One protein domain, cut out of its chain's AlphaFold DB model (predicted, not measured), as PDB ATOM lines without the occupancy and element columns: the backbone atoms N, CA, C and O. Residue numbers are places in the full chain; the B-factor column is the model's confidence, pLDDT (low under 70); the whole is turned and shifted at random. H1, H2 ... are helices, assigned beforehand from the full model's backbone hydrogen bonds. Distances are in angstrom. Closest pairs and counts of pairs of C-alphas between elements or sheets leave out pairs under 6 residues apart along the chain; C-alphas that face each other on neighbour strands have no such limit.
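Overview. This is residues 14 to 82 of the 82 residues of an uncharacterized protein of Pseudomonas fluorescens (UniProt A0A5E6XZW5). Picture an open, elongated frame: the longest helix, H3, makes one long side, the short helix H1 runs beside its last part, and H2 stands at the far end, turned well away from H3's line. The long link of residues 22 to 49 sweeps back from H1 to H2 as the other long side. The printed part has 69 residues with three named helices, H1, H2 and H3 in that order, and no named strand; the class is all helix. It is only just loose, close to extended, with a radius of gyration of the C-alphas of 16.2 A and spans of 47 by 26 by 21 A.

Arrangement. Start at H3, residues 65 to 80, which touches H1, residues 14 to 21, with its residues 75 to 80 alone. Look at Tyr 18 and Ala 79, whose C-alphas are the closest of the two helices, 4.5 A apart. The two run the same way at a shallow tilt of 25 degrees. H2, residues 50 to 61, is apart from H3 and also from H1. In H1, H2 and H3 every O i to N i+4 pair is within hydrogen-bond range.

Along the chain. Find C-alpha 65 at (20.146, 14.274, 40.072); from there H3 runs 22.1 A to C-alpha 80 at (23.118, 18.946, 18.692). H2 covers 16.2 A from Pro 50 to Asp 61. H1 begins at C-alpha 14, at (19.176, 9.953, 22.147), and reaches Asn 21 after 11.0 A.

Size, cuts and confidence. The two C-alphas farthest apart are those of Asn 27 and Ile 51, at 46.9 A. The printed part has no cut. The link from H1 to H2 is long, with 28 residues; that from H2 to H3 is tight, with 3. Residues 31 to 41 stand free. Look at the B-factor column: the mean pLDDT of the printed part is 75.3, and residue 17, residues 25 to 40 and residues 74 to 82 are under 70.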
ATOM      1  N   ILE A  14      17.886   9.260  22.045       70.94
ATOM      2  CA  ILE A  14      19.176   9.953  22.147       70.94
ATOM      3  C   ILE A  14      20.032   9.640  20.918       70.94
ATOM      4  O   ILE A  14      20.464  10.553  20.207       70.94
ATOM      5  N   SER A  15      20.228   8.355  20.625       70.25
ATOM      6  CA  SER A  15      21.027   7.910  19.481       70.25
ATOM      7  C   SER A  15      20.379   8.311  18.158       70.25
ATOM      8  O   SER A  15      21.066   8.767  17.245       70.25
ATOM      9  N   THR A  16      19.049   8.222  18.059       72.75
ATOM     10  CA  THR A  16      18.309   8.613  16.850       72.75
ATOM     11  C   THR A  16      18.478  10.100  16.556       72.75
ATOM     12  O   THR A  16      18.751  10.477  15.417       72.75
ATOM     13  N   HIS A  17      18.376  10.951  17.583       69.94
ATOM     14  CA  HIS A  17      18.588  12.387  17.423       69.94
ATOM     15  C   HIS A  17      20.019  12.701  16.962       69.94
ATOM     16  O   HIS A  17      20.207  13.486  16.031       69.94
ATOM     17  N   TYR A  18      21.022  12.030  17.541       71.44
ATOM     18  CA  TYR A  18      22.420  12.138  17.109       71.44
ATOM     19  C   TYR A  18      22.615  11.735  15.639       71.44
ATOM     20  O   TYR A  18      23.225  12.472  14.863       71.44
ATOM     21  N   MET A  19      22.081  10.580  15.231       72.25
ATOM     22  CA  MET A  19      22.238  10.050  13.872       72.25
ATOM     23  C   MET A  19      21.542  10.912  12.810       72.25
ATOM     24  O   MET A  19      22.056  11.030  11.694       72.25
ATOM     25  N   ILE A  20      20.397  11.519  13.150       71.88
ATOM     26  CA  ILE A  20      19.695  12.473  12.282       71.88
ATOM     27  C   ILE A  20      20.526  13.748  12.108       71.88
ATOM     28  O   ILE A  20      20.768  14.142  10.968       71.88
ATOM     29  N   ASN A  21      21.009  14.359  13.198       70.94
ATOM     30  CA  ASN A  21      21.794  15.601  13.120       70.94
ATOM     31  C   ASN A  21      23.097  15.410  12.331       70.94
ATOM     32  O   ASN A  21      23.421  16.226  11.471       70.94
ATOM     33  N   LYS A  22      23.768  14.263  12.507       72.56
ATOM     34  CA  LYS A  22      24.963  13.886  11.734       72.56
ATOM     35  C   LYS A  22      24.704  13.547  10.259       72.56
ATOM     36  O   LYS A  22      25.656  13.310   9.516       72.56
ATOM     37  N   GLY A  23      23.448  13.475   9.819       71.38
ATOM     38  CA  GLY A  23      23.089  13.162   8.433       71.38
ATOM     39  C   GLY A  23      23.271  11.692   8.031       71.38
ATOM     40  O   GLY A  23      23.244  11.385   6.836       71.38
ATOM     41  N   TYR A  24      23.435  10.777   8.996       72.44
ATOM     42  CA  TYR A  24      23.564   9.333   8.737       72.44
ATOM     43  C   TYR A  24      22.242   8.687   8.308       72.44
ATOM     44  O   TYR A  24      22.247   7.667   7.622       72.44
ATOM     45  N   LEU A  25      21.112   9.295   8.676       66.00
ATOM     46  CA  LEU A  25      19.772   8.844   8.311       66.00
ATOM     47  C   LEU A  25      19.132   9.859   7.359       66.00
ATOM     48  O   LEU A  25      18.504  10.829   7.782       66.00
ATOM     49  N   LYS A  26      19.308   9.656   6.050       60.41
ATOM     50  CA  LYS A  26      18.654  10.492   5.033       60.41
ATOM     51  C   LYS A  26      17.167  10.135   4.953       60.41
ATOM     52  O   LYS A  26      16.824   8.962   4.889       60.41
ATOM     53  N   ASN A  27      16.305  11.151   4.904       62.50
ATOM     54  CA  ASN A  27      14.848  11.036   4.723       62.50
ATOM     55  C   ASN A  27      14.057  10.401   5.885       62.50
ATOM     56  O   ASN A  27      12.902  10.027   5.694       62.50
ATOM     57  N   ILE A  28      14.621  10.329   7.096       64.81
ATOM     58  CA  ILE A  28      13.904   9.840   8.285       64.81
ATOM     59  C   ILE A  28      13.389  11.023   9.113       64.81
ATOM     60  O   ILE A  28      14.126  11.962   9.408       64.81
ATOM     61  N   ARG A  29      12.112  10.977   9.509       59.59
ATOM     62  CA  ARG A  29      11.496  11.905  10.470       59.59
ATOM     63  C   ARG A  29      10.984  11.111  11.664       59.59
ATOM     64  O   ARG A  29      10.296  10.113  11.474       59.59
ATOM     65  N   MET A  30      11.275  11.565  12.884       62.12
ATOM     66  CA  MET A  30      10.706  10.946  14.086       62.12
ATOM     67  C   MET A  30       9.180  11.107  14.072       62.12
ATOM     68  O   MET A  30       8.675  12.229  14.095       62.12
ATOM     69  N   ALA A  31       8.460   9.987  13.985       60.34
ATOM     70  CA  ALA A  31       7.005   9.969  13.824       60.34
ATOM     71  C   ALA A  31       6.253   9.665  15.129       60.34
ATOM     72  O   ALA A  31       5.120  10.115  15.292       60.34
ATOM     73  N   ASN A  32       6.852   8.908  16.054       56.72
ATOM     74  CA  ASN A  32       6.221   8.563  17.325       56.72
ATOM     75  C   ASN A  32       7.265   8.180  18.387       56.72
ATOM     76  O   ASN A  32       8.255   7.528  18.062       56.72
ATOM     77  N   PHE A  33       7.017   8.534  19.648       59.25
ATOM     78  CA  PHE A  33       7.777   8.007  20.782       59.25
ATOM     79  C   PHE A  33       7.108   6.705  21.221       59.25
ATOM     80  O   PHE A  33       5.951   6.708  21.651       59.25
ATOM     81  N   GLY A  34       7.810   5.579  21.094       55.47
ATOM     82  CA  GLY A  34       7.347   4.329  21.686       55.47
ATOM     83  C   GLY A  34       7.140   4.546  23.185       55.47
ATOM     84  O   GLY A  34       8.086   4.841  23.905       55.47
ATOM     85  N   LYS A  35       5.901   4.401  23.674       53.06
ATOM     86  CA  LYS A  35       5.525   4.615  25.089       53.06
ATOM     87  C   LYS A  35       6.209   3.650  26.082       53.06
ATOM     88  O   LYS A  35       5.827   3.617  27.246       53.06
ATOM     89  N   HIS A  36       7.160   2.830  25.634       50.19
ATOM     90  CA  HIS A  36       7.749   1.721  26.387       50.19
ATOM     91  C   HIS A  36       9.225   1.917  26.773       50.19
ATOM     92  O   HIS A  36       9.797   1.039  27.404       50.19
ATOM     93  N   GLU A  37       9.838   3.065  26.466       49.19
ATOM     94  CA  GLU A  37      11.243   3.350  26.822       49.19
ATOM     95  C   GLU A  37      11.415   4.136  28.134       49.19
ATOM     96  O   GLU A  37      12.407   4.829  28.339       49.19
ATOM     97  N   ALA A  38      10.463   4.053  29.067       53.03
ATOM     98  CA  ALA A  38      10.531   4.832  30.309       53.03
ATOM     99  C   ALA A  38      11.571   4.320  31.331       53.03
ATOM    100  O   ALA A  38      11.650   4.858  32.433       53.03
ATOM    101  N   HIS A  39      12.352   3.289  30.998       57.22
ATOM    102  CA  HIS A  39      13.316   2.683  31.924       57.22
ATOM    103  C   HIS A  39      14.766   3.151  31.724       57.22
ATOM    104  O   HIS A  39      15.610   2.849  32.562       57.22
ATOM    105  N   GLY A  40      15.052   3.946  30.686       69.25
ATOM    106  CA  GLY A  40      16.398   4.468  30.442       69.25
ATOM    107  C   GLY A  40      17.441   3.368  30.193       69.25
ATOM    108  O   GLY A  40      17.112   2.266  29.758       69.25
ATOM    109  N   PHE A  41      18.712   3.683  30.452       75.31
ATOM    110  CA  PHE A  41      19.836   2.751  30.319       75.31
ATOM    111  C   PHE A  41      20.188   2.127  31.674       75.31
ATOM    112  O   PHE A  41      20.033   2.756  32.720       75.31
ATOM    113  N   SER A  42      20.684   0.891  31.674       85.00
ATOM    114  CA  SER A  42      21.098   0.176  32.890       85.00
ATOM    115  C   SER A  42      22.285  -0.744  32.612       85.00
ATOM    116  O   SER A  42      22.542  -1.111  31.464       85.00
ATOM    117  N   PHE A  43      22.997  -1.137  33.667       89.69
ATOM    118  CA  PHE A  43      24.058  -2.137  33.575       89.69
ATOM    119  C   PHE A  43      23.464  -3.546  33.667       89.69
ATOM    120  O   PHE A  43      22.659  -3.830  34.550       89.69
ATOM    121  N   ALA A  44      23.871  -4.438  32.762       91.81
ATOM    122  CA  ALA A  44      23.512  -5.851  32.818       91.81
ATOM    123  C   ALA A  44      24.645  -6.649  33.474       91.81
ATOM    124  O   ALA A  44      25.809  -6.502  33.098       91.81
ATOM    125  N   LEU A  45      24.298  -7.509  34.433       92.50
ATOM    126  CA  LEU A  45      25.246  -8.342  35.174       92.50
ATOM    127  C   LEU A  45      24.869  -9.825  35.084       92.50
ATOM    128  O   LEU A  45      23.719 -10.176  34.805       92.50
ATOM    129  N   LEU A  46      25.842 -10.704  35.334       95.56
ATOM    130  CA  LEU A  46      25.578 -12.134  35.487       95.56
ATOM    131  C   LEU A  46      24.724 -12.376  36.743       95.56
ATOM    132  O   LEU A  46      24.937 -11.758  37.787       95.56
ATOM    133  N   LYS A  47      23.744 -13.284  36.644       92.25
ATOM    134  CA  LYS A  47      22.742 -13.523  37.703       92.25
ATOM    135  C   LYS A  47      23.338 -14.000  39.031       92.25
ATOM    136  O   LYS A  47      22.715 -13.826  40.070       92.25
ATOM    137  N   ASP A  48      24.511 -14.615  38.997       95.50
ATOM    138  CA  ASP A  48      25.230 -15.170  40.142       95.50
ATOM    139  C   ASP A  48      26.213 -14.176  40.788       95.50
ATOM    140  O   ASP A  48      27.033 -14.565  41.618       95.50
ATOM    141  N   GLN A  49      26.109 -12.879  40.467       95.12
ATOM    142  CA  GLN A  49      26.977 -11.821  41.002       95.12
ATOM    143  C   GLN A  49      26.220 -10.771  41.845       95.12
ATOM    144  O   GLN A  49      26.284  -9.574  41.549       95.12
ATOM    145  N   PRO A  50      25.533 -11.165  42.937       94.75
ATOM    146  CA  PRO A  50      24.711 -10.244  43.731       94.75
ATOM    147  C   PRO A  50      25.526  -9.149  44.434       94.75
ATOM    148  O   PRO A  50      25.028  -8.044  44.626       94.75
ATOM    149  N   ILE A  51      26.787  -9.425  44.788       97.19
ATOM    150  CA  ILE A  51      27.682  -8.432  45.404       97.19
ATOM    151  C   ILE A  51      28.032  -7.331  44.400       97.19
ATOM    152  O   ILE A  51      28.043  -6.153  44.742       97.19
ATOM    153  N   LEU A  52      28.314  -7.699  43.147       96.31
ATOM    154  CA  LEU A  52      28.642  -6.710  42.127       96.31
ATOM    155  C   LEU A  52      27.420  -5.853  41.797       96.31
ATOM    156  O   LEU A  52      27.556  -4.637  41.697       96.31
ATOM    157  N   LEU A  53      26.236  -6.469  41.712       95.88
ATOM    158  CA  LEU A  53      24.978  -5.740  41.572       95.88
ATOM    159  C   LEU A  53      24.812  -4.715  42.702       95.88
ATOM    160  O   LEU A  53      24.618  -3.540  42.416       95.88
ATOM    161  N   SER A  54      24.995  -5.116  43.968       96.38
ATOM    162  CA  SER A  54      24.820  -4.183  45.090       96.38
ATOM    163  C   SER A  54      25.821  -3.030  45.071       96.38
ATOM    164  O   SER A  54      25.477  -1.921  45.469       96.38
ATOM    165  N   ILE A  55      27.063  -3.276  44.638       97.12
ATOM    166  CA  ILE A  55      28.081  -2.227  44.499       97.12
ATOM    167  C   ILE A  55      27.661  -1.233  43.416       97.12
ATOM    168  O   ILE A  55      27.691  -0.030  43.664       97.12
ATOM    169  N   ILE A  56      27.262  -1.723  42.240       95.31
ATOM    170  CA  ILE A  56      26.829  -0.868  41.131       95.31
ATOM    171  C   ILE A  56      25.603  -0.048  41.536       95.31
ATOM    172  O   ILE A  56      25.637   1.170  41.392       95.31
ATOM    173  N   ASP A  57      24.581  -0.677  42.117       94.81
ATOM    174  CA  ASP A  57      23.365   0.015  42.551       94.81
ATOM    175  C   ASP A  57      23.677   1.080  43.612       94.81
ATOM    176  O   ASP A  57      23.255   2.225  43.478       94.81
ATOM    177  N   SER A  58      24.517   0.757  44.607       96.50
ATOM    178  CA  SER A  58      24.919   1.717  45.649       96.50
ATOM    179  C   SER A  58      25.672   2.921  45.080       96.50
ATOM    180  O   SER A  58      25.486   4.049  45.536       96.50
ATOM    181  N   VAL A  59      26.537   2.695  44.086       94.81
ATOM    182  CA  VAL A  59      27.254   3.780  43.406       94.81
ATOM    183  C   VAL A  59      26.279   4.640  42.611       94.81
ATOM    184  O   VAL A  59      26.342   5.861  42.715       94.81
ATOM    185  N   LEU A  60      25.369   4.026  41.849       91.38
ATOM    186  CA  LEU A  60      24.382   4.749  41.049       91.38
ATOM    187  C   LEU A  60      23.449   5.588  41.924       91.38
ATOM    188  O   LEU A  60      23.215   6.752  41.598       91.38
ATOM    189  N   ASP A  61      22.971   5.047  43.043       92.25
ATOM    190  CA  ASP A  61      22.127   5.755  44.012       92.25
ATOM    191  C   ASP A  61      22.841   6.939  44.672       92.25
ATOM    192  O   ASP A  61      22.201   7.929  45.026       92.25
ATOM    193  N   GLY A  62      24.171   6.881  44.779       93.56
ATOM    194  CA  GLY A  62      24.996   7.984  45.266       93.56
ATOM    195  C   GLY A  62      25.156   9.152  44.283       93.56
ATOM    196  O   GLY A  62      25.570  10.231  44.703       93.56
ATOM    197  N   ILE A  63      24.837   8.972  42.994       90.75
ATOM    198  CA  ILE A  63      24.955  10.033  41.980       90.75
ATOM    199  C   ILE A  63      23.771  10.992  42.103       90.75
ATOM    200  O   ILE A  63      22.612  10.590  41.948       90.75
ATOM    201  N   SER A  64      24.064  12.279  42.298       90.88
ATOM    202  CA  SER A  64      23.037  13.313  42.416       90.88
ATOM    203  C   SER A  64      22.222  13.474  41.126       90.88
ATOM    204  O   SER A  64      22.711  13.252  40.017       90.88
ATOM    205  N   THR A  65      20.974  13.935  41.245       86.56
ATOM    206  CA  THR A  65      20.146  14.274  40.072       86.56
ATOM    207  C   THR A  65      20.821  15.320  39.187       86.56
ATOM    208  O   THR A  65      20.789  15.191  37.971       86.56
ATOM    209  N   TYR A  66      21.518  16.292  39.784       88.62
ATOM    210  CA  TYR A  66      22.283  17.299  39.050       88.62
ATOM    211  C   TYR A  66      23.368  16.682  38.156       88.62
ATOM    212  O   TYR A  66      23.490  17.048  36.990       88.62
ATOM    213  N   GLU A  67      24.152  15.736  38.677       86.69
ATOM    214  CA  GLU A  67      25.182  15.054  37.887       86.69
ATOM    215  C   GLU A  67      24.564  14.190  36.787       86.69
ATOM    216  O   GLU A  67      25.043  14.222  35.652       86.69
ATOM    217  N   ARG A  68      23.469  13.478  37.093       84.25
ATOM    218  CA  ARG A  68      22.712  12.700  36.099       84.25
ATOM    219  C   ARG A  68      22.221  13.596  34.957       84.25
ATOM    220  O   ARG A  68      22.451  13.273  33.792       84.25
ATOM    221  N   ASP A  69      21.631  14.744  35.279       82.31
ATOM    222  CA  ASP A  69      21.128  15.714  34.303       82.31
ATOM    223  C   ASP A  69      22.267  16.376  33.511       82.31
ATOM    224  O   ASP A  69      22.157  16.602  32.302       82.31
ATOM    225  N   SER A  70      23.397  16.659  34.162       81.75
ATOM    226  CA  SER A  70      24.592  17.221  33.524       81.75
ATOM    227  C   SER A  70      25.194  16.251  32.500       81.75
ATOM    228  O   SER A  70      25.488  16.644  31.372       81.75
ATOM    229  N   ILE A  71      25.292  14.960  32.834       80.75
ATOM    230  CA  ILE A  71      25.757  13.910  31.912       80.75
ATOM    231  C   ILE A  71      24.761  13.716  30.760       80.75
ATOM    232  O   ILE A  71      25.167  13.693  29.594       80.75
ATOM    233  N   ALA A  72      23.461  13.626  31.059       76.62
ATOM    234  CA  ALA A  72      22.424  13.461  30.042       76.62
ATOM    235  C   ALA A  72      22.413  14.638  29.052       76.62
ATOM    236  O   ALA A  72      22.424  14.446  27.834       76.62
ATOM    237  N   SER A  73      22.468  15.870  29.564       72.75
ATOM    238  CA  SER A  73      22.507  17.077  28.737       72.75
ATOM    239  C   SER A  73      23.828  17.241  27.986       72.75
ATOM    240  O   SER A  73      23.814  17.738  26.861       72.75
ATOM    241  N   ALA A  74      24.964  16.791  28.528       69.56
ATOM    242  CA  ALA A  74      26.232  16.763  27.801       69.56
ATOM    243  C   ALA A  74      26.161  15.842  26.573       69.56
ATOM    244  O   ALA A  74      26.588  16.245  25.489       69.56
ATOM    245  N   GLY A  75      25.559  14.656  26.715       60.88
ATOM    246  CA  GLY A  75      25.308  13.739  25.599       60.88
ATOM    247  C   GLY A  75      24.393  14.348  24.532       60.88
ATOM    248  O   GLY A  75      24.715  14.315  23.344       60.88
ATOM    249  N   VAL A  76      23.301  14.998  24.951       60.16
ATOM    250  CA  VAL A  76      22.394  15.714  24.037       60.16
ATOM    251  C   VAL A  76      23.109  16.872  23.335       60.16
ATOM    252  O   VAL A  76      23.016  17.002  22.119       60.16
ATOM    253  N   ARG A  77      23.891  17.686  24.054       57.53
ATOM    254  CA  ARG A  77      24.651  18.801  23.461       57.53
ATOM    255  C   ARG A  77      25.672  18.303  22.440       57.53
ATOM    256  O   ARG A  77      25.762  18.876  21.358       57.53
ATOM    257  N   ALA A  78      26.397  17.225  22.733       56.91
ATOM    258  CA  ALA A  78      27.312  16.616  21.767       56.91
ATOM    259  C   ALA A  78      26.590  16.152  20.485       56.91
ATOM    260  O   ALA A  78      27.171  16.210  19.398       56.91
ATOM    261  N   ALA A  79      25.319  15.753  20.601       51.47
ATOM    262  CA  ALA A  79      24.452  15.398  19.482       51.47
ATOM    263  C   ALA A  79      23.865  16.589  18.715       51.47
ATOM    264  O   ALA A  79      23.588  16.453  17.527       51.47
ATOM    265  N   THR A  80      23.673  17.747  19.348       48.22
ATOM    266  CA  THR A  80      23.118  18.946  18.692       48.22
ATOM    267  C   THR A  80      24.167  19.765  17.927       48.22
ATOM    268  O   THR A  80      23.828  20.412  16.944       48.22
ATOM    269  N   PHE A  81      25.441  19.744  18.339       47.84
ATOM    270  CA  PHE A  81      26.531  20.521  17.708       47.84
ATOM    271  C   PHE A  81      27.311  19.758  16.622       47.84
ATOM    272  O   PHE A  81      28.453  20.095  16.307       47.84
ATOM    273  N   SER A  82      26.721  18.699  16.086       48.19
ATOM    274  CA  SER A  82      27.400  17.651  15.333       48.19
ATOM    275  C   SER A  82      26.825  17.502  13.943       48.19
ATOM    276  O   SER A  82      27.670  17.306  13.039       48.19
TER     277      SER A  82